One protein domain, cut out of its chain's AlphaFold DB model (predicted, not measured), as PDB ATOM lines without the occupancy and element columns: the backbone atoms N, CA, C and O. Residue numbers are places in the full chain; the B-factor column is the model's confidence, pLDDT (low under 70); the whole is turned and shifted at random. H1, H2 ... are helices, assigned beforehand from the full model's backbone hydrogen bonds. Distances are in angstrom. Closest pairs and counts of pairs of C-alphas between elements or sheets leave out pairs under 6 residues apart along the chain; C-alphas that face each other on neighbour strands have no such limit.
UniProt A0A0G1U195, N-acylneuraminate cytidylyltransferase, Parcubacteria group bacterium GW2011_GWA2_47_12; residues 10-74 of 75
ATOM      1  N   GLN A  10      49.707  66.734   9.724       95.62
ATOM      2  CA  GLN A  10      50.064  67.702   8.678       95.62
ATOM      3  C   GLN A  10      49.808  67.218   7.238       95.62
ATOM      4  O   GLN A  10      49.881  68.011   6.307       95.62
ATOM      5  N   MET A  11      49.563  65.917   7.038       95.56
ATOM      6  CA  MET A  11      49.196  65.346   5.736       95.56
ATOM      7  C   MET A  11      47.680  65.315   5.516       95.56
ATOM      8  O   MET A  11      47.226  64.933   4.433       95.56
ATOM      9  N   LEU A  12      46.900  65.641   6.547       94.75
ATOM     10  CA  LEU A  12      45.452  65.742   6.473       94.75
ATOM     11  C   LEU A  12      45.054  67.173   6.082       94.75
ATOM     12  O   LEU A  12      45.826  68.101   6.321       94.75
ATOM     13  N   PRO A  13      43.872  67.366   5.473       94.50
ATOM     14  CA  PRO A  13      43.341  68.701   5.238       94.50
ATOM     15  C   PRO A  13      43.168  69.467   6.549       94.50
ATOM     16  O   PRO A  13      42.847  68.865   7.578       94.50
ATOM     17  N   ASP A  14      43.299  70.789   6.479       93.12
ATOM     18  CA  ASP A  14      42.932  71.655   7.593       93.12
ATOM     19  C   ASP A  14      41.455  71.457   7.944       93.12
ATOM     20  O   ASP A  14      40.582  71.365   7.071       93.12
ATOM     21  N   ILE A  15      41.181  71.381   9.242       93.56
ATOM     22  CA  ILE A  15      39.830  71.289   9.787       93.56
ATOM     23  C   ILE A  15      39.581  72.481  10.698       93.56
ATOM     24  O   ILE A  15      40.481  72.951  11.391       93.56
ATOM     25  N   PHE A  16      38.337  72.944  10.712       94.00
ATOM     26  CA  PHE A  16      37.910  74.089  11.504       94.00
ATOM     27  C   PHE A  16      36.703  73.702  12.350       94.00
ATOM     28  O   PHE A  16      35.872  72.890  11.934       94.00
ATOM     29  N   GLN A  17      36.596  74.308  13.528       94.25
ATOM     30  CA  GLN A  17      35.460  74.151  14.426       94.25
ATOM     31  C   GLN A  17      34.619  75.429  14.417       94.25
ATOM     32  O   GLN A  17      35.154  76.529  14.522       94.25
ATOM     33  N   ASN A  18      33.294  75.290  14.325       93.75
ATOM     34  CA  ASN A  18      32.395  76.399  14.636       93.75
ATOM     35  C   ASN A  18      32.368  76.572  16.163       93.75
ATOM     36  O   ASN A  18      31.876  75.691  16.868       93.75
ATOM     37  N   ASN A  19      32.930  77.676  16.655       94.44
ATOM     38  CA  ASN A  19      33.031  77.983  18.084       94.44
ATOM     39  C   ASN A  19      31.783  78.688  18.652       94.44
ATOM     40  O   ASN A  19      31.732  78.980  19.839       94.44
ATOM     41  N   GLY A  20      30.781  78.989  17.819       92.25
ATOM     42  CA  GLY A  20      29.540  79.640  18.236       92.25
ATOM     43  C   GLY A  20      29.642  81.141  18.534       92.25
ATOM     44  O   GLY A  20      28.609  81.756  18.783       92.25
ATOM     45  N   CYS A  21      30.830  81.751  18.459       95.38
ATOM     46  CA  CYS A  21      31.048  83.155  18.823       95.38
ATOM     47  C   CYS A  21      30.316  84.132  17.886       95.38
ATOM     48  O   CYS A  21      29.697  85.096  18.335       95.38
ATOM     49  N   MET A  22      30.348  83.874  16.574       94.12
ATOM     50  CA  MET A  22      29.726  84.732  15.566       94.12
ATOM     51  C   MET A  22      29.073  83.899  14.466       94.12
ATOM     52  O   MET A  22      29.661  82.954  13.948       94.12
ATOM     53  N   ASN A  23      27.867  84.299  14.057       94.06
ATOM     54  CA  ASN A  23      27.214  83.789  12.856       94.06
ATOM     55  C   ASN A  23      26.649  84.970  12.058       94.06
ATOM     56  O   ASN A  23      25.918  85.794  12.604       94.06
ATOM     57  N   ALA A  24      26.975  85.039  10.769       95.00
ATOM     58  CA  ALA A  24      26.459  86.044   9.849       95.00
ATOM     59  C   ALA A  24      25.749  85.343   8.690       95.00
ATOM     60  O   ALA A  24      26.335  84.511   8.001       95.00
ATOM     61  N   PHE A  25      24.476  85.666   8.482       95.94
ATOM     62  CA  PHE A  25      23.643  85.038   7.461       95.94
ATOM     63  C   PHE A  25      22.594  86.015   6.934       95.94
ATOM     64  O   PHE A  25      22.184  86.957   7.611       95.94
ATOM     65  N   TRP A  26      22.117  85.755   5.718       96.31
ATOM     66  CA  TRP A  26      20.949  86.447   5.178       96.31
ATOM     67  C   TRP A  26      19.680  85.989   5.910       96.31
ATOM     68  O   TRP A  26      19.531  84.777   6.101       96.31
ATOM     69  N   PRO A  27      18.734  86.888   6.250       97.44
ATOM     70  CA  PRO A  27      17.494  86.514   6.938       97.44
ATOM     71  C   PRO A  27      16.704  85.393   6.247       97.44
ATOM     72  O   PRO A  27      16.202  84.493   6.919       97.44
ATOM     73  N   GLU A  28      16.662  85.387   4.909       97.88
ATOM     74  CA  GLU A  28      16.029  84.330   4.100       97.88
ATOM     75  C   GLU A  28      16.567  82.919   4.409       97.88
ATOM     76  O   GLU A  28      15.830  81.937   4.319       97.88
ATOM     77  N   THR A  29      17.831  82.800   4.837       97.25
ATOM     78  CA  THR A  29      18.466  81.518   5.190       97.25
ATOM     79  C   THR A  29      17.718  80.843   6.337       97.25
ATOM     80  O   THR A  29      17.386  79.660   6.255       97.25
ATOM     81  N   ILE A  30      17.365  81.617   7.364       97.50
ATOM     82  CA  ILE A  30      16.610  81.112   8.512       97.50
ATOM     83  C   ILE A  30      15.112  81.071   8.193       97.50
ATOM     84  O   ILE A  30      14.438  80.067   8.433       97.50
ATOM     85  N   LEU A  31      14.571  82.176   7.674       98.12
ATOM     86  CA  LEU A  31      13.126  82.392   7.602       98.12
ATOM     87  C   LEU A  31      12.459  81.547   6.518       98.12
ATOM     88  O   LEU A  31      11.374  81.008   6.757       98.12
ATOM     89  N   GLU A  32      13.115  81.384   5.374       98.06
ATOM     90  CA  GLU A  32      12.560  80.700   4.206       98.06
ATOM     91  C   GLU A  32      13.179  79.315   4.046       98.06
ATOM     92  O   GLU A  32      12.459  78.319   4.004       98.06
ATOM     93  N   LYS A  33      14.516  79.234   4.043       97.38
ATOM     94  CA  LYS A  33      15.240  77.974   3.805       97.38
ATOM     95  C   LYS A  33      15.246  77.044   5.021       97.38
ATOM     96  O   LYS A  33      15.653  75.894   4.890       97.38
ATOM     97  N   LYS A  34      14.810  77.526   6.195       97.38
ATOM     98  CA  LYS A  34      14.800  76.779   7.467       97.38
ATOM     99  C   LYS A  34      16.158  76.134   7.780       97.38
ATOM    100  O   LYS A  34      16.221  75.030   8.314       97.38
ATOM    101  N   SER A  35      17.241  76.828   7.433       96.25
ATOM    102  CA  SER A  35      18.619  76.375   7.616       96.25
ATOM    103  C   SER A  35      19.375  77.365   8.489       96.25
ATOM    104  O   SER A  35      19.187  78.564   8.347       96.25
ATOM    105  N   MET A  36      20.245  76.876   9.373       92.19
ATOM    106  CA  MET A  36      21.066  77.731  10.242       92.19
ATOM    107  C   MET A  36      22.303  78.302   9.538       92.19
ATOM    108  O   MET A  36      22.826  79.327   9.957       92.19
ATOM    109  N   THR A  37      22.776  77.641   8.480       93.00
ATOM    110  CA  THR A  37      24.066  77.944   7.834       93.00
ATOM    111  C   THR A  37      23.968  78.115   6.318       93.00
ATOM    112  O   THR A  37      24.872  78.676   5.705       93.00
ATOM    113  N   GLY A  38      22.872  77.669   5.697       94.44
ATOM    114  CA  GLY A  38      22.703  77.695   4.245       94.44
ATOM    115  C   GLY A  38      23.565  76.660   3.513       94.44
ATOM    116  O   GLY A  38      24.020  75.678   4.093       94.44
ATOM    117  N   GLU A  39      23.750  76.862   2.206       95.19
ATOM    118  CA  GLU A  39      24.462  75.923   1.316       95.19
ATOM    119  C   GLU A  39      25.919  76.323   1.047       95.19
ATOM    120  O   GLU A  39      26.747  75.484   0.696       95.19
ATOM    121  N   LYS A  40      26.236  77.615   1.178       94.19
ATOM    122  CA  LYS A  40      27.575  78.169   0.955       94.19
ATOM    123  C   LYS A  40      28.057  78.801   2.248       94.19
ATOM    124  O   LYS A  40      27.480  79.786   2.696       94.19
ATOM    125  N   ILE A  41      29.110  78.227   2.816       94.19
ATOM    126  CA  ILE A  41      29.638  78.601   4.127       94.19
ATOM    127  C   ILE A  41      31.059  79.127   3.937       94.19
ATOM    128  O   ILE A  41      31.873  78.489   3.271       94.19
ATOM    129  N   ALA A  42      31.348  80.286   4.523       94.56
ATOM    130  CA  ALA A  42      32.695  80.832   4.644       94.56
ATOM    131  C   ALA A  42      33.073  80.889   6.128       94.56
ATOM    132  O   ALA A  42      32.241  81.253   6.960       94.56
ATOM    133  N   GLY A  43      34.307  80.506   6.454       94.00
ATOM    134  CA  GLY A  43      34.825  80.552   7.821       94.00
ATOM    135  C   GLY A  43      35.510  81.882   8.126       94.00
ATOM    136  O   GLY A  43      36.291  82.375   7.313       94.00
ATOM    137  N   PHE A  44      35.249  82.431   9.311       94.62
ATOM    138  CA  PHE A  44      36.089  83.453   9.932       94.62
ATOM    139  C   PHE A  44      36.999  82.749  10.943       94.62
ATOM    140  O   PHE A  44      36.519  82.238  11.952       94.62
ATOM    141  N   VAL A  45      38.288  82.636  10.619       95.31
ATOM    142  CA  VAL A  45      39.256  81.912  11.456       95.31
ATOM    143  C   VAL A  45      39.756  82.851  12.548       95.31
ATOM    144  O   VAL A  45      40.377  83.867  12.246       95.31
ATOM    145  N   MET A  46      39.457  82.502  13.796       94.56
ATOM    146  CA  MET A  46      39.916  83.203  14.996       94.56
ATOM    147  C   MET A  46      41.186  82.553  15.540       94.56
ATOM    148  O   MET A  46      41.452  81.379  15.261       94.56
ATOM    149  N   ASP A  47      41.938  83.292  16.355       93.50
ATOM    150  CA  ASP A  47      42.997  82.676  17.145       93.50
ATOM    151  C   ASP A  47      42.383  81.654  18.124       93.50
ATOM    152  O   ASP A  47      41.299  81.856  18.680       93.50
ATOM    153  N   GLU A  48      43.083  80.544  18.365       91.81
ATOM    154  CA  GLU A  48      42.575  79.457  19.219       91.81
ATOM    155  C   GLU A  48      42.260  79.938  20.646       91.81
ATOM    156  O   GLU A  48      41.230  79.574  21.213       91.81
ATOM    157  N   TRP A  49      43.093  80.827  21.201       92.81
ATOM    158  CA  TRP A  49      42.913  81.367  22.553       92.81
ATOM    159  C   TRP A  49      41.684  82.288  22.683       92.81
ATOM    160  O   TRP A  49      41.175  82.460  23.787       92.81
ATOM    161  N   GLU A  50      41.177  82.842  21.576       93.56
ATOM    162  CA  GLU A  50      39.958  83.669  21.546       93.56
ATOM    163  C   GLU A  50      38.677  82.822  21.477       93.56
ATOM    164  O   GLU A  50      37.574  83.346  21.607       93.56
ATOM    165  N   SER A  51      38.805  81.509  21.260       95.12
ATOM    166  CA  SER A  51      37.680  80.593  21.031       95.12
ATOM    167  C   SER A  51      37.238  79.827  22.286       95.12
ATOM    168  O   SER A  51      36.562  78.804  22.169       95.12
ATOM    169  N   VAL A  52      37.614  80.287  23.486       95.06
ATOM    170  CA  VAL A  52      37.210  79.652  24.754       95.06
ATOM    171  C   VAL A  52      35.697  79.803  24.954       95.06
ATOM    172  O   VAL A  52      35.192  80.917  25.082       95.06
ATOM    173  N   ASN A  53      34.976  78.680  25.012       95.75
ATOM    174  CA  ASN A  53      33.557  78.648  25.372       95.75
ATOM    175  C   ASN A  53      33.401  78.488  26.890       95.75
ATOM    176  O   ASN A  53      34.092  77.669  27.491       95.75
ATOM    177  N   ILE A  54      32.504  79.258  27.505       96.75
ATOM    178  CA  ILE A  54      32.310  79.261  28.961       96.75
ATOM    179  C   ILE A  54      31.047  78.472  29.300       96.75
ATOM    180  O   ILE A  54      29.949  79.026  29.291       96.75
ATOM    181  N   ASP A  55      31.213  77.192  29.626       97.00
ATOM    182  CA  ASP A  55      30.116  76.308  30.041       97.00
ATOM    183  C   ASP A  55      30.148  76.032  31.557       97.00
ATOM    184  O   ASP A  55      29.111  75.842  32.195       97.00
ATOM    185  N   HIS A  56      31.343  76.035  32.151       97.94
ATOM    186  CA  HIS A  56      31.613  75.737  33.553       97.94
ATOM    187  C   HIS A  56      32.454  76.843  34.209       97.94
ATOM    188  O   HIS A  56      33.183  77.570  33.533       97.94
ATOM    189  N   PRO A  57      32.455  76.945  35.553       98.06
ATOM    190  CA  PRO A  57      33.259  77.948  36.256       98.06
ATOM    191  C   PRO A  57      34.766  77.893  35.954       98.06
ATOM    192  O   PRO A  57      35.435  78.919  36.004       98.06
ATOM    193  N   VAL A  58      35.307  76.711  35.636       97.94
ATOM    194  CA  VAL A  58      36.727  76.557  35.277       97.94
ATOM    195  C   VAL A  58      37.066  77.228  33.943       97.94
ATOM    196  O   VAL A  58      38.158  77.772  33.808       97.94
ATOM    197  N   ASP A  59      36.126  77.267  32.999       97.44
ATOM    198  CA  ASP A  59      36.341  77.865  31.679       97.44
ATOM    199  C   ASP A  59      36.544  79.379  31.794       97.44
ATOM    200  O   ASP A  59      37.368  79.957  31.090       97.44
ATOM    201  N   PHE A  60      35.856  80.012  32.751       97.50
ATOM    202  CA  PHE A  60      36.044  81.428  33.062       97.50
ATOM    203  C   PHE A  60      37.471  81.716  33.551       97.50
ATOM    204  O   PHE A  60      38.111  82.647  33.069       97.50
ATOM    205  N   LEU A  61      38.003  80.875  34.448       97.69
ATOM    206  CA  LEU A  61      39.381  81.004  34.942       97.69
ATOM    207  C   LEU A  61      40.405  80.826  33.814       97.69
ATOM    208  O   LEU A  61      41.405  81.541  33.763       97.69
ATOM    209  N   VAL A  62      40.151  79.882  32.902       96.44
ATOM    210  CA  VAL A  62      40.990  79.668  31.716       96.44
ATOM    211  C   VAL A  62      40.953  80.894  30.809       96.44
ATOM    212  O   VAL A  62      42.011  81.368  30.404       96.44
ATOM    213  N   ALA A  63      39.769  81.440  30.522       96.00
ATOM    214  CA  ALA A  63      39.624  82.629  29.687       96.00
ATOM    215  C   ALA A  63      40.369  83.838  30.278       96.00
ATOM    216  O   ALA A  63      41.121  84.500  29.562       96.00
ATOM    217  N   GLU A  64      40.236  84.091  31.585       95.75
ATOM    218  CA  GLU A  64      40.968  85.168  32.265       95.75
ATOM    219  C   GLU A  64      42.487  85.014  32.133       95.75
ATOM    220  O   GLU A  64      43.193  85.992  31.884       95.75
ATOM    221  N   GLU A  65      43.009  83.798  32.291       95.81
ATOM    222  CA  GLU A  65      44.445  83.561  32.178       95.81
ATOM    223  C   GLU A  65      44.934  83.710  30.735       95.81
ATOM    224  O   GLU A  65      45.958  84.354  30.497       95.81
ATOM    225  N   MET A  66      44.165  83.220  29.757       95.06
ATOM    226  CA  MET A  66      44.462  83.431  28.339       95.06
ATOM    227  C   MET A  66      44.525  84.925  28.006       95.06
ATOM    228  O   MET A  66      45.457  85.353  27.329       95.06
ATOM    229  N   MET A  67      43.609  85.741  28.529       94.06
ATOM    230  CA  MET A  67      43.630  87.190  28.309       94.06
ATOM    231  C   MET A  67      44.885  87.863  28.883       94.06
ATOM    232  O   MET A  67      45.438  88.753  28.238       94.06
ATOM    233  N   LYS A  68      45.369  87.445  30.060       94.12
ATOM    234  CA  LYS A  68      46.617  87.979  30.644       94.12
ATOM    235  C   LYS A  68      47.842  87.606  29.814       94.12
ATOM    236  O   LYS A  68      48.709  88.446  29.599       94.12
ATOM    237  N   VAL A  69      47.911  86.366  29.330       94.06
ATOM    238  CA  VAL A  69      49.022  85.901  28.485       94.06
ATOM    239  C   VAL A  69      49.081  86.675  27.162       94.06
ATOM    240  O   VAL A  69      50.166  86.912  26.641       94.06
ATOM    241  N   HIS A  70      47.933  87.119  26.640       91.25
ATOM    242  CA  HIS A  70      47.824  87.806  25.347       91.25
ATOM    243  C   HIS A  70      47.624  89.329  25.461       91.25
ATOM    244  O   HIS A  70      47.294  89.989  24.474       91.25
ATOM    245  N   GLN A  71      47.843  89.908  26.647       80.19
ATOM    246  CA  GLN A  71      47.511  91.300  26.974       80.19
ATOM    247  C   GLN A  71      48.255  92.340  26.109       80.19
ATOM    248  O   GLN A  71      47.736  93.432  25.888       80.19
ATOM    249  N   GLU A  72      49.418  91.989  25.548       65.69
ATOM    250  CA  GLU A  72      50.187  92.846  24.628       65.69
ATOM    251  C   GLU A  72      49.458  93.149  23.308       65.69
ATOM    252  O   GLU A  72      49.779  94.130  22.648       65.69
ATOM    253  N   LYS A  73      48.453  92.350  22.917       59.97
ATOM    254  CA  LYS A  73      47.671  92.595  21.690       59.97
ATOM    255  C   LYS A  73      46.661  93.745  21.816       59.97
ATOM    256  O   LYS A  73      46.078  94.139  20.809       59.97
ATOM    257  N   PHE A  74      46.434  94.267  23.023       55.00
ATOM    258  CA  PHE A  74      45.383  95.252  23.314       55.00
ATOM    259  C   PHE A  74      45.909  96.618  23.792       55.00
ATOM    260  O   PHE A  74      45.102  97.448  24.220       55.00
TER     261      PHE A  74
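What this domain is: This is residues 10 to 74 of the 75 residues of the protein "N-acylneuraminate cytidylyltransferase" of Parcubacteria group bacterium GW2011_GWA2_47_12 (UniProt A0A0G1U195). The model is a loose, open loop of chain, with the short helix H1 at one end of its length and a cluster of H2, H3 and H4 at the other. Residues 32 to 47, a long stretch without a named element, run back from H1 to H2 across the space between; residues 10 to 26, another such stretch, come in from the side to the middle and then run on to H1, and of these residues 10 to 15 stick out as a free arm. The printed part has 65 residues with four named helices, H1, H2, H3 and H4 in that order, and no named strand. The class is all helix, though the helices hold 26 of the 65 residues. The whole is only just loose, close to extended, with a radius of gyration of the C-alphas of 16.0 A and spans of 43 by 34 by 24 A.

Where its parts are: The printed part begins with C-alpha 10 at (50.064, 67.702, 8.678). H1 is residues 27 to 31, with C-alpha 27 at (17.494, 86.514, 6.938). H2 is residues 48 to 51. H3, residues 57 to 69, is the longest helix, 19.3 A from first to last C-alpha. H4 is residues 71 to 74 and ends with C-alpha 74 at (45.383, 95.252, 23.314).

How they stand to each other: H1 is apart from H2, H3 and H4. H2 and H3 are close but not clearly touching; their closest C-alphas, those of Trp 49 and Met 66, are 6.3 A apart. H3 and H4 meet only through their link, and H2 and H4 are apart. Every O i to N i+4 pair is within hydrogen-bond range in H1, and 8 of 9 are in H3; H2 and H4 are too short for such a pair.

The domain as a whole: The two C-alphas farthest apart, those of Glu 32 and Glu 72, are 44.5 A apart. The printed part has no cut. The link from H1 to H2, 16 residues, is long; those from H2 to H3 and from H3 to H4 are tight. The mean pLDDT of the printed part is 93.4, and residues 72 to 74 are under 70.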